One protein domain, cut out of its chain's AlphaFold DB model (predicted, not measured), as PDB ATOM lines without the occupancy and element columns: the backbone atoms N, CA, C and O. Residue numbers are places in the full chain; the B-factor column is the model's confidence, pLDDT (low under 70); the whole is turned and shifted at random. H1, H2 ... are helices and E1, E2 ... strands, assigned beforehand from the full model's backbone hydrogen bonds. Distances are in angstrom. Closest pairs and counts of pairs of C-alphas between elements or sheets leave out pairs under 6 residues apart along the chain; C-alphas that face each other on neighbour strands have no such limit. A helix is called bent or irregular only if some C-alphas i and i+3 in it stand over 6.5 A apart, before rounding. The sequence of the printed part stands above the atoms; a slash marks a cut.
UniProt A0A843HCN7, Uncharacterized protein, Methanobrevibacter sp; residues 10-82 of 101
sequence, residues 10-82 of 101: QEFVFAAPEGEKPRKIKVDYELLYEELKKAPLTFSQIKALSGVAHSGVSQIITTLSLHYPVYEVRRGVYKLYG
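Overview. This is residues 10 to 82 of the 101 residues of an uncharacterized protein of Methanobrevibacter sp (UniProt A0A843HCN7). Helices H2 and H3, set nearly at right angles, make the middle of an elongated body, and H1 packs on H2. Two small antiparallel hairpins lie toward opposite ends of the long axis: E1 and E2, whose turn at Gly 19 reaches the far end, and E3 and E4, whose strand E4 packs on H1. The printed part has 73 residues, with three named helices and four named strands in the order E1, E2, H1, H2, H3, E3, E4; the class is mixed, helices and strands. The whole is compact by its radius of gyration of the C-alphas, 12.5 A, yet its C-alphas span 43 by 23 by 18 A.

Arrangement. Start at E1, residues 10 to 14, and E2, residues 23 to 28, an antiparallel hairpin at 146 degrees; N 12 and O 25 are within hydrogen-bond range at 3.1 A. Next comes H1, residues 29 to 38, then H2, residues 43 to 50. H1 and H2 only just touch, with 3 pairs of C-alphas within 8 A; the closest C-alphas are those of Leu 32 and Ile 46, 7.1 A apart. They run opposite ways at a steep tilt of 48 degrees. The closest C-alphas of E2 and H2, Val 27 and Ser 50, are 5.3 A apart. H3, residues 54 to 67, touches H2 with residues 54 to 57 alone, closest at the C-alphas of Lys 47 and Val 57, 5.8 A, and is about perpendicular to it at 81 degrees. H1 and H3 are close but not clearly touching, with the C-alphas of Tyr 29 and Leu 64 closest at 7.2 A. E3, residues 70 to 74, and E4, residues 77 to 80, form an antiparallel hairpin at 142 degrees; look at N 71 and O 79, 2.9 A apart. The closest C-alphas of H1 and E4, Leu 36 and Lys 79, are 5.9 A apart. Residues 41 to 42 pair antiparallel with residues 77 to 78 of E4. In H2 every O i to N i+4 pair is within hydrogen-bond range; H1 has 5 of 6 and H3 has 7 of 10.

Along the chain. Find C-alpha 10 at (-0.355, 29.603, -39.533), where E1 begins its 12.0 A; E2 then measures 15.6 A. From C-alpha 29 at (-6.919, 28.344, -34.969) H1 runs 14.5 A, and H2 runs 10.5 A. H3 runs 21.2 A and is irregular, but only just: C-alphas 55 and 58 are 6.51 A apart. E3 measures 12.3 A, and E4 measures 10.6 A, ending at C-alpha 80 at (-11.404, 19.985, -25.735).

Size, cuts and confidence. The C-alphas of Gly 19 and Gly 82 are the two farthest apart, at 43.5 A. The printed part has no cut and no long link; the link from E1 to E2 is short, and the others are tight. The mean pLDDT of the printed part is 81.0; look for values under 70 at residues 10 to 24 and at residue 82.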
ATOM      1  N   GLN A  10      -1.238  30.324 -38.611       63.88
ATOM      2  CA  GLN A  10      -0.355  29.603 -39.533       63.88
ATOM      3  C   GLN A  10      -0.917  29.621 -40.956       63.88
ATOM      4  O   GLN A  10      -2.093  29.338 -41.201       63.88
ATOM      5  N   GLU A  11      -0.050  29.942 -41.912       62.53
ATOM      6  CA  GLU A  11      -0.318  29.724 -43.327       62.53
ATOM      7  C   GLU A  11       0.052  28.284 -43.680       62.53
ATOM      8  O   GLU A  11       1.215  27.892 -43.577       62.53
ATOM      9  N   PHE A  12      -0.923  27.503 -44.144       65.06
ATOM     10  CA  PHE A  12      -0.642  26.193 -44.716       65.06
ATOM     11  C   PHE A  12      -0.570  26.313 -46.229       65.06
ATOM     12  O   PHE A  12      -1.484  26.822 -46.886       65.06
ATOM     13  N   VAL A  13       0.533  25.818 -46.782       61.03
ATOM     14  CA  VAL A  13       0.667  25.582 -48.215       61.03
ATOM     15  C   VAL A  13       0.307  24.126 -48.450       61.03
ATOM     16  O   VAL A  13       1.125  23.233 -48.244       61.03
ATOM     17  N   PHE A  14      -0.934  23.880 -48.851       59.78
ATOM     18  CA  PHE A  14      -1.341  22.536 -49.232       59.78
ATOM     19  C   PHE A  14      -0.919  22.273 -50.678       59.78
ATOM     20  O   PHE A  14      -1.150  23.103 -51.565       59.78
ATOM     21  N   ALA A  15      -0.305  21.110 -50.915       54.53
ATOM     22  CA  ALA A  15      -0.102  20.606 -52.264       54.53
ATOM     23  C   ALA A  15      -1.481  20.425 -52.907       54.53
ATOM     24  O   ALA A  15      -2.317  19.664 -52.415       54.53
ATOM     25  N   ALA A  16      -1.741  21.187 -53.964       54.31
ATOM     26  CA  ALA A  16      -2.939  21.003 -54.760       54.31
ATOM     27  C   ALA A  16      -2.782  19.729 -55.619       54.31
ATOM     28  O   ALA A  16      -1.647  19.346 -55.923       54.31
ATOM     29  N   PRO A  17      -3.881  19.045 -55.986       53.34
ATOM     30  CA  PRO A  17      -3.826  17.924 -56.927       53.34
ATOM     31  C   PRO A  17      -3.128  18.338 -58.238       53.34
ATOM     32  O   PRO A  17      -3.164  19.515 -58.608       53.34
ATOM     33  N   GLU A  18      -2.472  17.385 -58.917       45.94
ATOM     34  CA  GLU A  18      -1.701  17.634 -60.147       45.94
ATOM     35  C   GLU A  18      -2.476  18.532 -61.127       45.94
ATOM     36  O   GLU A  18      -3.548  18.169 -61.609       45.94
ATOM     37  N   GLY A  19      -1.931  19.723 -61.398       52.97
ATOM     38  CA  GLY A  19      -2.515  20.716 -62.308       52.97
ATOM     39  C   GLY A  19      -3.071  21.983 -61.645       52.97
ATOM     40  O   GLY A  19      -3.294  22.968 -62.349       52.97
ATOM     41  N   GLU A  20      -3.239  22.028 -60.320       54.59
ATOM     42  CA  GLU A  20      -3.605  23.257 -59.601       54.59
ATOM     43  C   GLU A  20      -2.399  23.929 -58.925       54.59
ATOM     44  O   GLU A  20      -1.468  23.282 -58.447       54.59
ATOM     45  N   LYS A  21      -2.410  25.267 -58.860       62.41
ATOM     46  CA  LYS A  21      -1.398  26.014 -58.103       62.41
ATOM     47  C   LYS A  21      -1.594  25.761 -56.602       62.41
ATOM     48  O   LYS A  21      -2.742  25.794 -56.148       62.41
ATOM     49  N   PRO A  22      -0.513  25.578 -55.822       61.62
ATOM     50  CA  PRO A  22      -0.611  25.453 -54.374       61.62
ATOM     51  C   PRO A  22      -1.348  26.668 -53.805       61.62
ATOM     52  O   PRO A  22      -0.972  27.817 -54.055       61.62
ATOM     53  N   ARG A  23      -2.437  26.412 -53.077       62.81
ATOM     54  CA  ARG A  23      -3.252  27.461 -52.461       62.81
ATOM     55  C   ARG A  23      -2.765  27.675 -51.036       62.81
ATOM     56  O   ARG A  23      -2.670  26.726 -50.260       62.81
ATOM     57  N   LYS A  24      -2.471  28.930 -50.700       68.06
ATOM     58  CA  LYS A  24      -2.242  29.343 -49.316       68.06
ATOM     59  C   LYS A  24      -3.596  29.449 -48.635       68.06
ATOM     60  O   LYS A  24      -4.426  30.249 -49.065       68.06
ATOM     61  N   ILE A  25      -3.822  28.640 -47.611       70.88
ATOM     62  CA  ILE A  25      -5.020  28.744 -46.780       70.88
ATOM     63  C   ILE A  25      -4.560  29.208 -45.406       70.88
ATOM     64  O   ILE A  25      -3.735  28.556 -44.762       70.88
ATOM     65  N   LYS A  26      -5.064  30.369 -44.990       75.00
ATOM     66  CA  LYS A  26      -4.871  30.867 -43.633       75.00
ATOM     67  C   LYS A  26      -5.924  30.203 -42.758       75.00
ATOM     68  O   LYS A  26      -7.114  30.410 -42.980       75.00
ATOM     69  N   VAL A  27      -5.480  29.383 -41.812       81.62
ATOM     70  CA  VAL A  27      -6.368  28.731 -40.845       81.62
ATOM     71  C   VAL A  27      -6.441  29.611 -39.606       81.62
ATOM     72  O   VAL A  27      -5.409  30.045 -39.097       81.62
ATOM     73  N   ASP A  28      -7.660  29.880 -39.144       85.19
ATOM     74  CA  ASP A  28      -7.906  30.593 -37.895       85.19
ATOM     75  C   ASP A  28      -8.049  29.582 -36.751       85.19
ATOM     76  O   ASP A  28      -9.117  29.008 -36.519       85.19
ATOM     77  N   TYR A  29      -6.933  29.296 -36.079       84.81
ATOM     78  CA  TYR A  29      -6.919  28.344 -34.969       84.81
ATOM     79  C   TYR A  29      -7.575  28.890 -33.704       84.81
ATOM     80  O   TYR A  29      -8.078  28.100 -32.908       84.81
ATOM     81  N   GLU A  30      -7.596  30.212 -33.532       85.94
ATOM     82  CA  GLU A  30      -8.248  30.857 -32.394       85.94
ATOM     83  C   GLU A  30      -9.764  30.676 -32.488       85.94
ATOM     84  O   GLU A  30     -10.392  30.229 -31.531       85.94
ATOM     85  N   LEU A  31     -10.339  30.889 -33.678       88.00
ATOM     86  CA  LEU A  31     -11.751  30.603 -33.923       88.00
ATOM     87  C   LEU A  31     -12.085  29.125 -33.677       88.00
ATOM     88  O   LEU A  31     -13.074  28.820 -33.016       88.00
ATOM     89  N   LEU A  32     -11.268  28.197 -34.190       89.44
ATOM     90  CA  LEU A  32     -11.491  26.760 -33.987       89.44
ATOM     91  C   LEU A  32     -11.453  26.376 -32.503       89.44
ATOM     92  O   LEU A  32     -12.264  25.562 -32.062       89.44
ATOM     93  N   TYR A  33     -10.537  26.967 -31.739       88.19
ATOM     94  CA  TYR A  33     -10.441  26.768 -30.298       88.19
ATOM     95  C   TYR A  33     -11.660  27.328 -29.553       88.19
ATOM     96  O   TYR A  33     -12.260  26.620 -28.746       88.19
ATOM     97  N   GLU A  34     -12.079  28.557 -29.860       89.25
ATOM     98  CA  GLU A  34     -13.267  29.175 -29.261       89.25
ATOM     99  C   GLU A  34     -14.552  28.392 -29.571       89.25
ATOM    100  O   GLU A  34     -15.423  28.266 -28.710       89.25
ATOM    101  N   GLU A  35     -14.671  27.813 -30.767       91.12
ATOM    102  CA  GLU A  35     -15.792  26.939 -31.119       91.12
ATOM    103  C   GLU A  35     -15.736  25.599 -30.368       91.12
ATOM    104  O   GLU A  35     -16.754  25.149 -29.838       91.12
ATOM    105  N   LEU A  36     -14.550  24.993 -30.237       89.25
ATOM    106  CA  LEU A  36     -14.356  23.762 -29.462       89.25
ATOM    107  C   LEU A  36     -14.649  23.938 -27.964       89.25
ATOM    108  O   LEU A  36     -15.078  22.982 -27.315       89.25
ATOM    109  N   LYS A  37     -14.439  25.139 -27.408       88.44
ATOM    110  CA  LYS A  37     -14.798  25.460 -26.015       88.44
ATOM    111  C   LYS A  37     -16.305  25.459 -25.792       88.44
ATOM    112  O   LYS A  37     -16.758  25.169 -24.689       88.44
ATOM    113  N   LYS A  38     -17.082  25.801 -26.821       88.88
ATOM    114  CA  LYS A  38     -18.548  25.849 -26.744       88.88
ATOM    115  C   LYS A  38     -19.153  24.456 -26.870       88.88
ATOM    116  O   LYS A  38     -20.095  24.136 -26.150       88.88
ATOM    117  N   ALA A  39     -18.654  23.649 -27.807       88.75
ATOM    118  CA  ALA A  39     -19.188  22.321 -28.083       88.75
ATOM    119  C   ALA A  39     -18.187  21.432 -28.846       88.75
ATOM    120  O   ALA A  39     -17.310  21.942 -29.544       88.75
ATOM    121  N   PRO A  40     -18.356  20.094 -28.802       92.00
ATOM    122  CA  PRO A  40     -17.621  19.199 -29.685       92.00
ATOM    123  C   PRO A  40     -17.864  19.537 -31.163       92.00
ATOM    124  O   PRO A  40     -19.011  19.687 -31.593       92.00
ATOM    125  N   LEU A  41     -16.796  19.586 -31.960       93.06
ATOM    126  CA  LEU A  41     -16.854  19.837 -33.397       93.06
ATOM    127  C   LEU A  41     -16.650  18.556 -34.195       93.06
ATOM    128  O   LEU A  41     -15.759  17.752 -33.933       93.06
ATOM    129  N   THR A  42     -17.451  18.377 -35.236       94.12
ATOM    130  CA  THR A  42     -17.250  17.306 -36.214       94.12
ATOM    131  C   THR A  42     -16.128  17.650 -37.195       94.12
ATOM    132  O   THR A  42     -15.868  18.817 -37.488       94.12
ATOM    133  N   PHE A  43     -15.527  16.631 -37.806       92.12
ATOM    134  CA  PHE A  43     -14.559  16.778 -38.895       92.12
ATOM    135  C   PHE A  43     -15.092  17.686 -40.018       92.12
ATOM    136  O   PHE A  43     -14.379  18.541 -40.536       92.12
ATOM    137  N   SER A  44     -16.376  17.540 -40.365       90.31
ATOM    138  CA  SER A  44     -17.045  18.377 -41.368       90.31
ATOM    139  C   SER A  44     -17.182  19.838 -40.932       90.31
ATOM    140  O   SER A  44     -17.029  20.725 -41.769       90.31
ATOM    141  N   GLN A  45     -17.437  20.106 -39.649       92.31
ATOM    142  CA  GLN A  45     -17.479  21.473 -39.118       92.31
ATOM    143  C   GLN A  45     -16.089  22.108 -39.104       92.31
ATOM    144  O   GLN A  45     -15.944  23.231 -39.575       92.31
ATOM    145  N   ILE A  46     -15.059  21.377 -38.665       90.94
ATOM    146  CA  ILE A  46     -13.668  21.856 -38.701       90.94
ATOM    147  C   ILE A  46     -13.273  22.189 -40.142       90.94
ATOM    148  O   ILE A  46     -12.727  23.259 -40.398       90.94
ATOM    149  N   LYS A  47     -13.618  21.326 -41.107       90.69
ATOM    150  CA  LYS A  47     -13.424  21.587 -42.541       90.69
ATOM    151  C   LYS A  47     -14.111  22.878 -42.997       90.69
ATOM    152  O   LYS A  47     -13.504  23.670 -43.709       90.69
ATOM    153  N   ALA A  48     -15.372  23.078 -42.614       88.38
ATOM    154  CA  ALA A  48     -16.145  24.252 -43.012       88.38
ATOM    155  C   ALA A  48     -15.573  25.551 -42.420       88.38
ATOM    156  O   ALA A  48     -15.456  26.538 -43.138       88.38
ATOM    157  N   LEU A  49     -15.174  25.528 -41.145       88.50
ATOM    158  CA  LEU A  49     -14.607  26.678 -40.434       88.50
ATOM    159  C   LEU A  49     -13.209  27.051 -40.939       88.50
ATOM    160  O   LEU A  49     -12.882  28.226 -41.059       88.50
ATOM    161  N   SER A  50     -12.388  26.053 -41.262       85.19
ATOM    162  CA  SER A  50     -11.010  26.266 -41.721       85.19
ATOM    163  C   SER A  50     -10.872  26.500 -43.226       85.19
ATOM    164  O   SER A  50      -9.814  26.924 -43.686       85.19
ATOM    165  N   GLY A  51     -11.901  26.176 -44.014       83.19
ATOM    166  CA  GLY A  51     -11.875  26.297 -45.472       83.19
ATOM    167  C   GLY A  51     -10.893  25.352 -46.175       83.19
ATOM    168  O   GLY A  51     -10.661  25.506 -47.376       83.19
ATOM    169  N   VAL A  52     -10.308  24.374 -45.469       82.88
ATOM    170  CA  VAL A  52      -9.351  23.432 -46.069       82.88
ATOM    171  C   VAL A  52     -10.041  22.262 -46.765       82.88
ATOM    172  O   VAL A  52     -11.177  21.877 -46.472       82.88
ATOM    173  N   ALA A  53      -9.325  21.647 -47.706       81.25
ATOM    174  CA  ALA A  53      -9.736  20.379 -48.290       81.25
ATOM    175  C   ALA A  53      -9.735  19.264 -47.231       81.25
ATOM    176  O   ALA A  53      -9.040  19.348 -46.223       81.25
ATOM    177  N   HIS A  54     -10.479  18.182 -47.484       81.06
ATOM    178  CA  HIS A  54     -10.607  17.057 -46.548       81.06
ATOM    179  C   HIS A  54      -9.243  16.532 -46.054       81.06
ATOM    180  O   HIS A  54      -9.092  16.255 -44.870       81.06
ATOM    181  N   SER A  55      -8.237  16.464 -46.932       80.00
ATOM    182  CA  SER A  55      -6.870  16.032 -46.604       80.00
ATOM    183  C   SER A  55      -6.139  16.941 -45.607       80.00
ATOM    184  O   SER A  55      -5.263  16.468 -44.888       80.00
ATOM    185  N   GLY A  56      -6.491  18.228 -45.538       82.88
ATOM    186  CA  GLY A  56      -5.865  19.197 -44.635       82.88
ATOM    187  C   GLY A  56      -6.465  19.218 -43.231       82.88
ATOM    188  O   GLY A  56      -5.815  19.666 -42.292       82.88
ATOM    189  N   VAL A  57      -7.681  18.697 -43.055       87.31
ATOM    190  CA  VAL A  57      -8.390  18.739 -41.764       87.31
ATOM    191  C   VAL A  57      -7.651  17.922 -40.701       87.31
ATOM    192  O   VAL A  57      -7.527  18.375 -39.567       87.31
ATOM    193  N   SER A  58      -7.084  16.765 -41.059       86.94
ATOM    194  CA  SER A  58      -6.280  15.962 -40.124       86.94
ATOM    195  C   SER A  58      -5.029  16.702 -39.645       86.94
ATOM    196  O   SER A  58      -4.647  16.566 -38.484       86.94
ATOM    197  N   GLN A  59      -4.410  17.519 -40.505       86.06
ATOM    198  CA  GLN A  59      -3.275  18.357 -40.106       86.06
ATOM    199  C   GLN A  59      -3.719  19.459 -39.144       86.06
ATOM    200  O   GLN A  59      -3.059  19.660 -38.136       86.06
ATOM    201  N   ILE A  60      -4.866  20.099 -39.391       88.12
ATOM    202  CA  ILE A  60      -5.442  21.095 -38.473       88.12
ATOM    203  C   ILE A  60      -5.699  20.492 -37.095       88.12
ATOM    204  O   ILE A  60      -5.316  21.086 -36.093       88.12
ATOM    205  N   ILE A  61      -6.324  19.315 -37.038       89.00
ATOM    206  CA  ILE A  61      -6.598  18.621 -35.774       89.00
ATOM    207  C   ILE A  61      -5.289  18.276 -35.063       89.00
ATOM    208  O   ILE A  61      -5.176  18.497 -33.861       89.00
ATOM    209  N   THR A  62      -4.292  17.779 -35.800       87.25
ATOM    210  CA  THR A  62      -2.967  17.467 -35.247       87.25
ATOM    211  C   THR A  62      -2.325  18.721 -34.659       87.25
ATOM    212  O   THR A  62      -1.924  18.704 -33.501       87.25
ATOM    213  N   THR A  63      -2.295  19.826 -35.405       87.88
ATOM    214  CA  THR A  63      -1.759  21.110 -34.935       87.88
ATOM    215  C   THR A  63      -2.506  21.615 -33.706       87.88
ATOM    216  O   THR A  63      -1.873  21.962 -32.716       87.88
ATOM    217  N   LEU A  64      -3.844  21.597 -33.713       87.00
ATOM    218  CA  LEU A  64      -4.647  21.964 -32.542       87.00
ATOM    219  C   LEU A  64      -4.303  21.107 -31.322       87.00
ATOM    220  O   LEU A  64      -4.171  21.648 -30.232       87.00
ATOM    221  N   SER A  65      -4.111  19.801 -31.512       86.19
ATOM    222  CA  SER A  65      -3.797  18.854 -30.432       86.19
ATOM    223  C   SER A  65      -2.386  19.035 -29.853       86.19
ATOM    224  O   SER A  65      -2.116  18.592 -28.743       86.19
ATOM    225  N   LEU A  66      -1.472  19.685 -30.587       86.38
ATOM    226  CA  LEU A  66      -0.139  20.041 -30.081       86.38
ATOM    227  C   LEU A  66      -0.168  21.264 -29.154       86.38
ATOM    228  O   LEU A  66       0.742  21.435 -28.346       86.38
ATOM    229  N   HIS A  67      -1.186  22.117 -29.285       84.62
ATOM    230  CA  HIS A  67      -1.308  23.367 -28.530       84.62
ATOM    231  C   HIS A  67      -2.397  23.321 -27.454       84.62
ATOM    232  O   HIS A  67      -2.293  24.012 -26.443       84.62
ATOM    233  N   TYR A  68      -3.422  22.494 -27.652       84.94
ATOM    234  CA  TYR A  68      -4.559  22.334 -26.758       84.94
ATOM    235  C   TYR A  68      -4.879  20.855 -26.551       84.94
ATOM    236  O   TYR A  68      -4.607  20.045 -27.438       84.94
ATOM    237  N   PRO A  69      -5.523  20.481 -25.432       87.06
ATOM    238  CA  PRO A  69      -5.865  19.093 -25.149       87.06
ATOM    239  C   PRO A  69      -7.113  18.669 -25.948       87.06
ATOM    240  O   PRO A  69      -8.177  18.407 -25.398       87.06
ATOM    241  N   VAL A  70      -7.015  18.658 -27.276       89.12
ATOM    242  CA  VAL A  70      -8.082  18.193 -28.169       89.12
ATOM    243  C   VAL A  70      -8.037  16.671 -28.254       89.12
ATOM    244  O   VAL A  70      -6.979  16.086 -28.469       89.12
ATOM    245  N   TYR A  71      -9.191  16.024 -28.126       87.31
ATOM    246  CA  TYR A  71      -9.319  14.577 -28.256       87.31
ATOM    247  C   TYR A  71     -10.548  14.192 -29.079       87.31
ATOM    248  O   TYR A  71     -11.506  14.957 -29.215       87.31
ATOM    249  N   GLU A  72     -10.513  12.996 -29.661       89.69
ATOM    250  CA  GLU A  72     -11.628  12.439 -30.422       89.69
ATOM    251  C   GLU A  72     -12.574  11.680 -29.477       89.69
ATOM    252  O   GLU A  72     -12.250  10.600 -28.993       89.69
ATOM    253  N   VAL A  73     -13.759  12.238 -29.208       86.88
ATOM    254  CA  VAL A  73     -14.778  11.614 -28.334       86.88
ATOM    255  C   VAL A  73     -15.486  10.436 -29.012       86.88
ATOM    256  O   VAL A  73     -15.948   9.500 -28.365       86.88
ATOM    257  N   ARG A  74     -15.629  10.504 -30.335       86.31
ATOM    258  CA  ARG A  74     -16.183   9.463 -31.208       86.31
ATOM    259  C   ARG A  74     -15.712   9.744 -32.625       86.31
ATOM    260  O   ARG A  74     -15.402  10.888 -32.940       86.31
ATOM    261  N   ARG A  75     -15.734   8.731 -33.492       88.75
ATOM    262  CA  ARG A  75     -15.211   8.824 -34.862       88.75
ATOM    263  C   ARG A  75     -15.658  10.108 -35.583       88.75
ATOM    264  O   ARG A  75     -16.843  10.288 -35.867       88.75
ATOM    265  N   GLY A  76     -14.699  10.970 -35.907       89.56
ATOM    266  CA  GLY A  76     -14.881  12.241 -36.595       89.56
ATOM    267  C   GLY A  76     -15.461  13.369 -35.741       89.56
ATOM    268  O   GLY A  76     -15.969  14.324 -36.325       89.56
ATOM    269  N   VAL A  77     -15.432  13.279 -34.408       92.19
ATOM    270  CA  VAL A  77     -15.933  14.306 -33.482       92.19
ATOM    271  C   VAL A  77     -14.896  14.594 -32.406       92.19
ATOM    272  O   VAL A  77     -14.485  13.699 -31.671       92.19
ATOM    273  N   TYR A  78     -14.524  15.862 -32.297       91.50
ATOM    274  CA  TYR A  78     -13.413  16.353 -31.500       91.50
ATOM    275  C   TYR A  78     -13.918  17.297 -30.416       91.50
ATOM    276  O   TYR A  78     -14.810  18.106 -30.667       91.50
ATOM    277  N   LYS A  79     -13.352  17.201 -29.219       90.94
ATOM    278  CA  LYS A  79     -13.690  18.038 -28.064       90.94
ATOM    279  C   LYS A  79     -12.398  18.491 -27.385       90.94
ATOM    280  O   LYS A  79     -11.380  17.810 -27.487       90.94
ATOM    281  N   LEU A  80     -12.439  19.630 -26.701       89.38
ATOM    282  CA  LEU A  80     -11.404  19.985 -25.735       89.38
ATOM    283  C   LEU A  80     -11.611  19.209 -24.436       89.38
ATOM    284  O   LEU A  80     -12.732  19.103 -23.938       89.38
ATOM    285  N   TYR A  81     -10.519  18.701 -23.879       80.56
ATOM    286  CA  TYR A  81     -10.467  18.288 -22.483       80.56
ATOM    287  C   TYR A  81     -10.725  19.535 -21.632       80.56
ATOM    288  O   TYR A  81      -9.971  20.506 -21.711       80.56
ATOM    289  N   GLY A  82     -11.835  19.545 -20.898       68.44
ATOM    290  CA  GLY A  82     -12.142  20.592 -19.926       68.44
ATOM    291  C   GLY A  82     -11.699  20.178 -18.525       68.44
ATOM    292  O   GLY A  82     -11.556  18.986 -18.255       68.44
TER     293      GLY A  82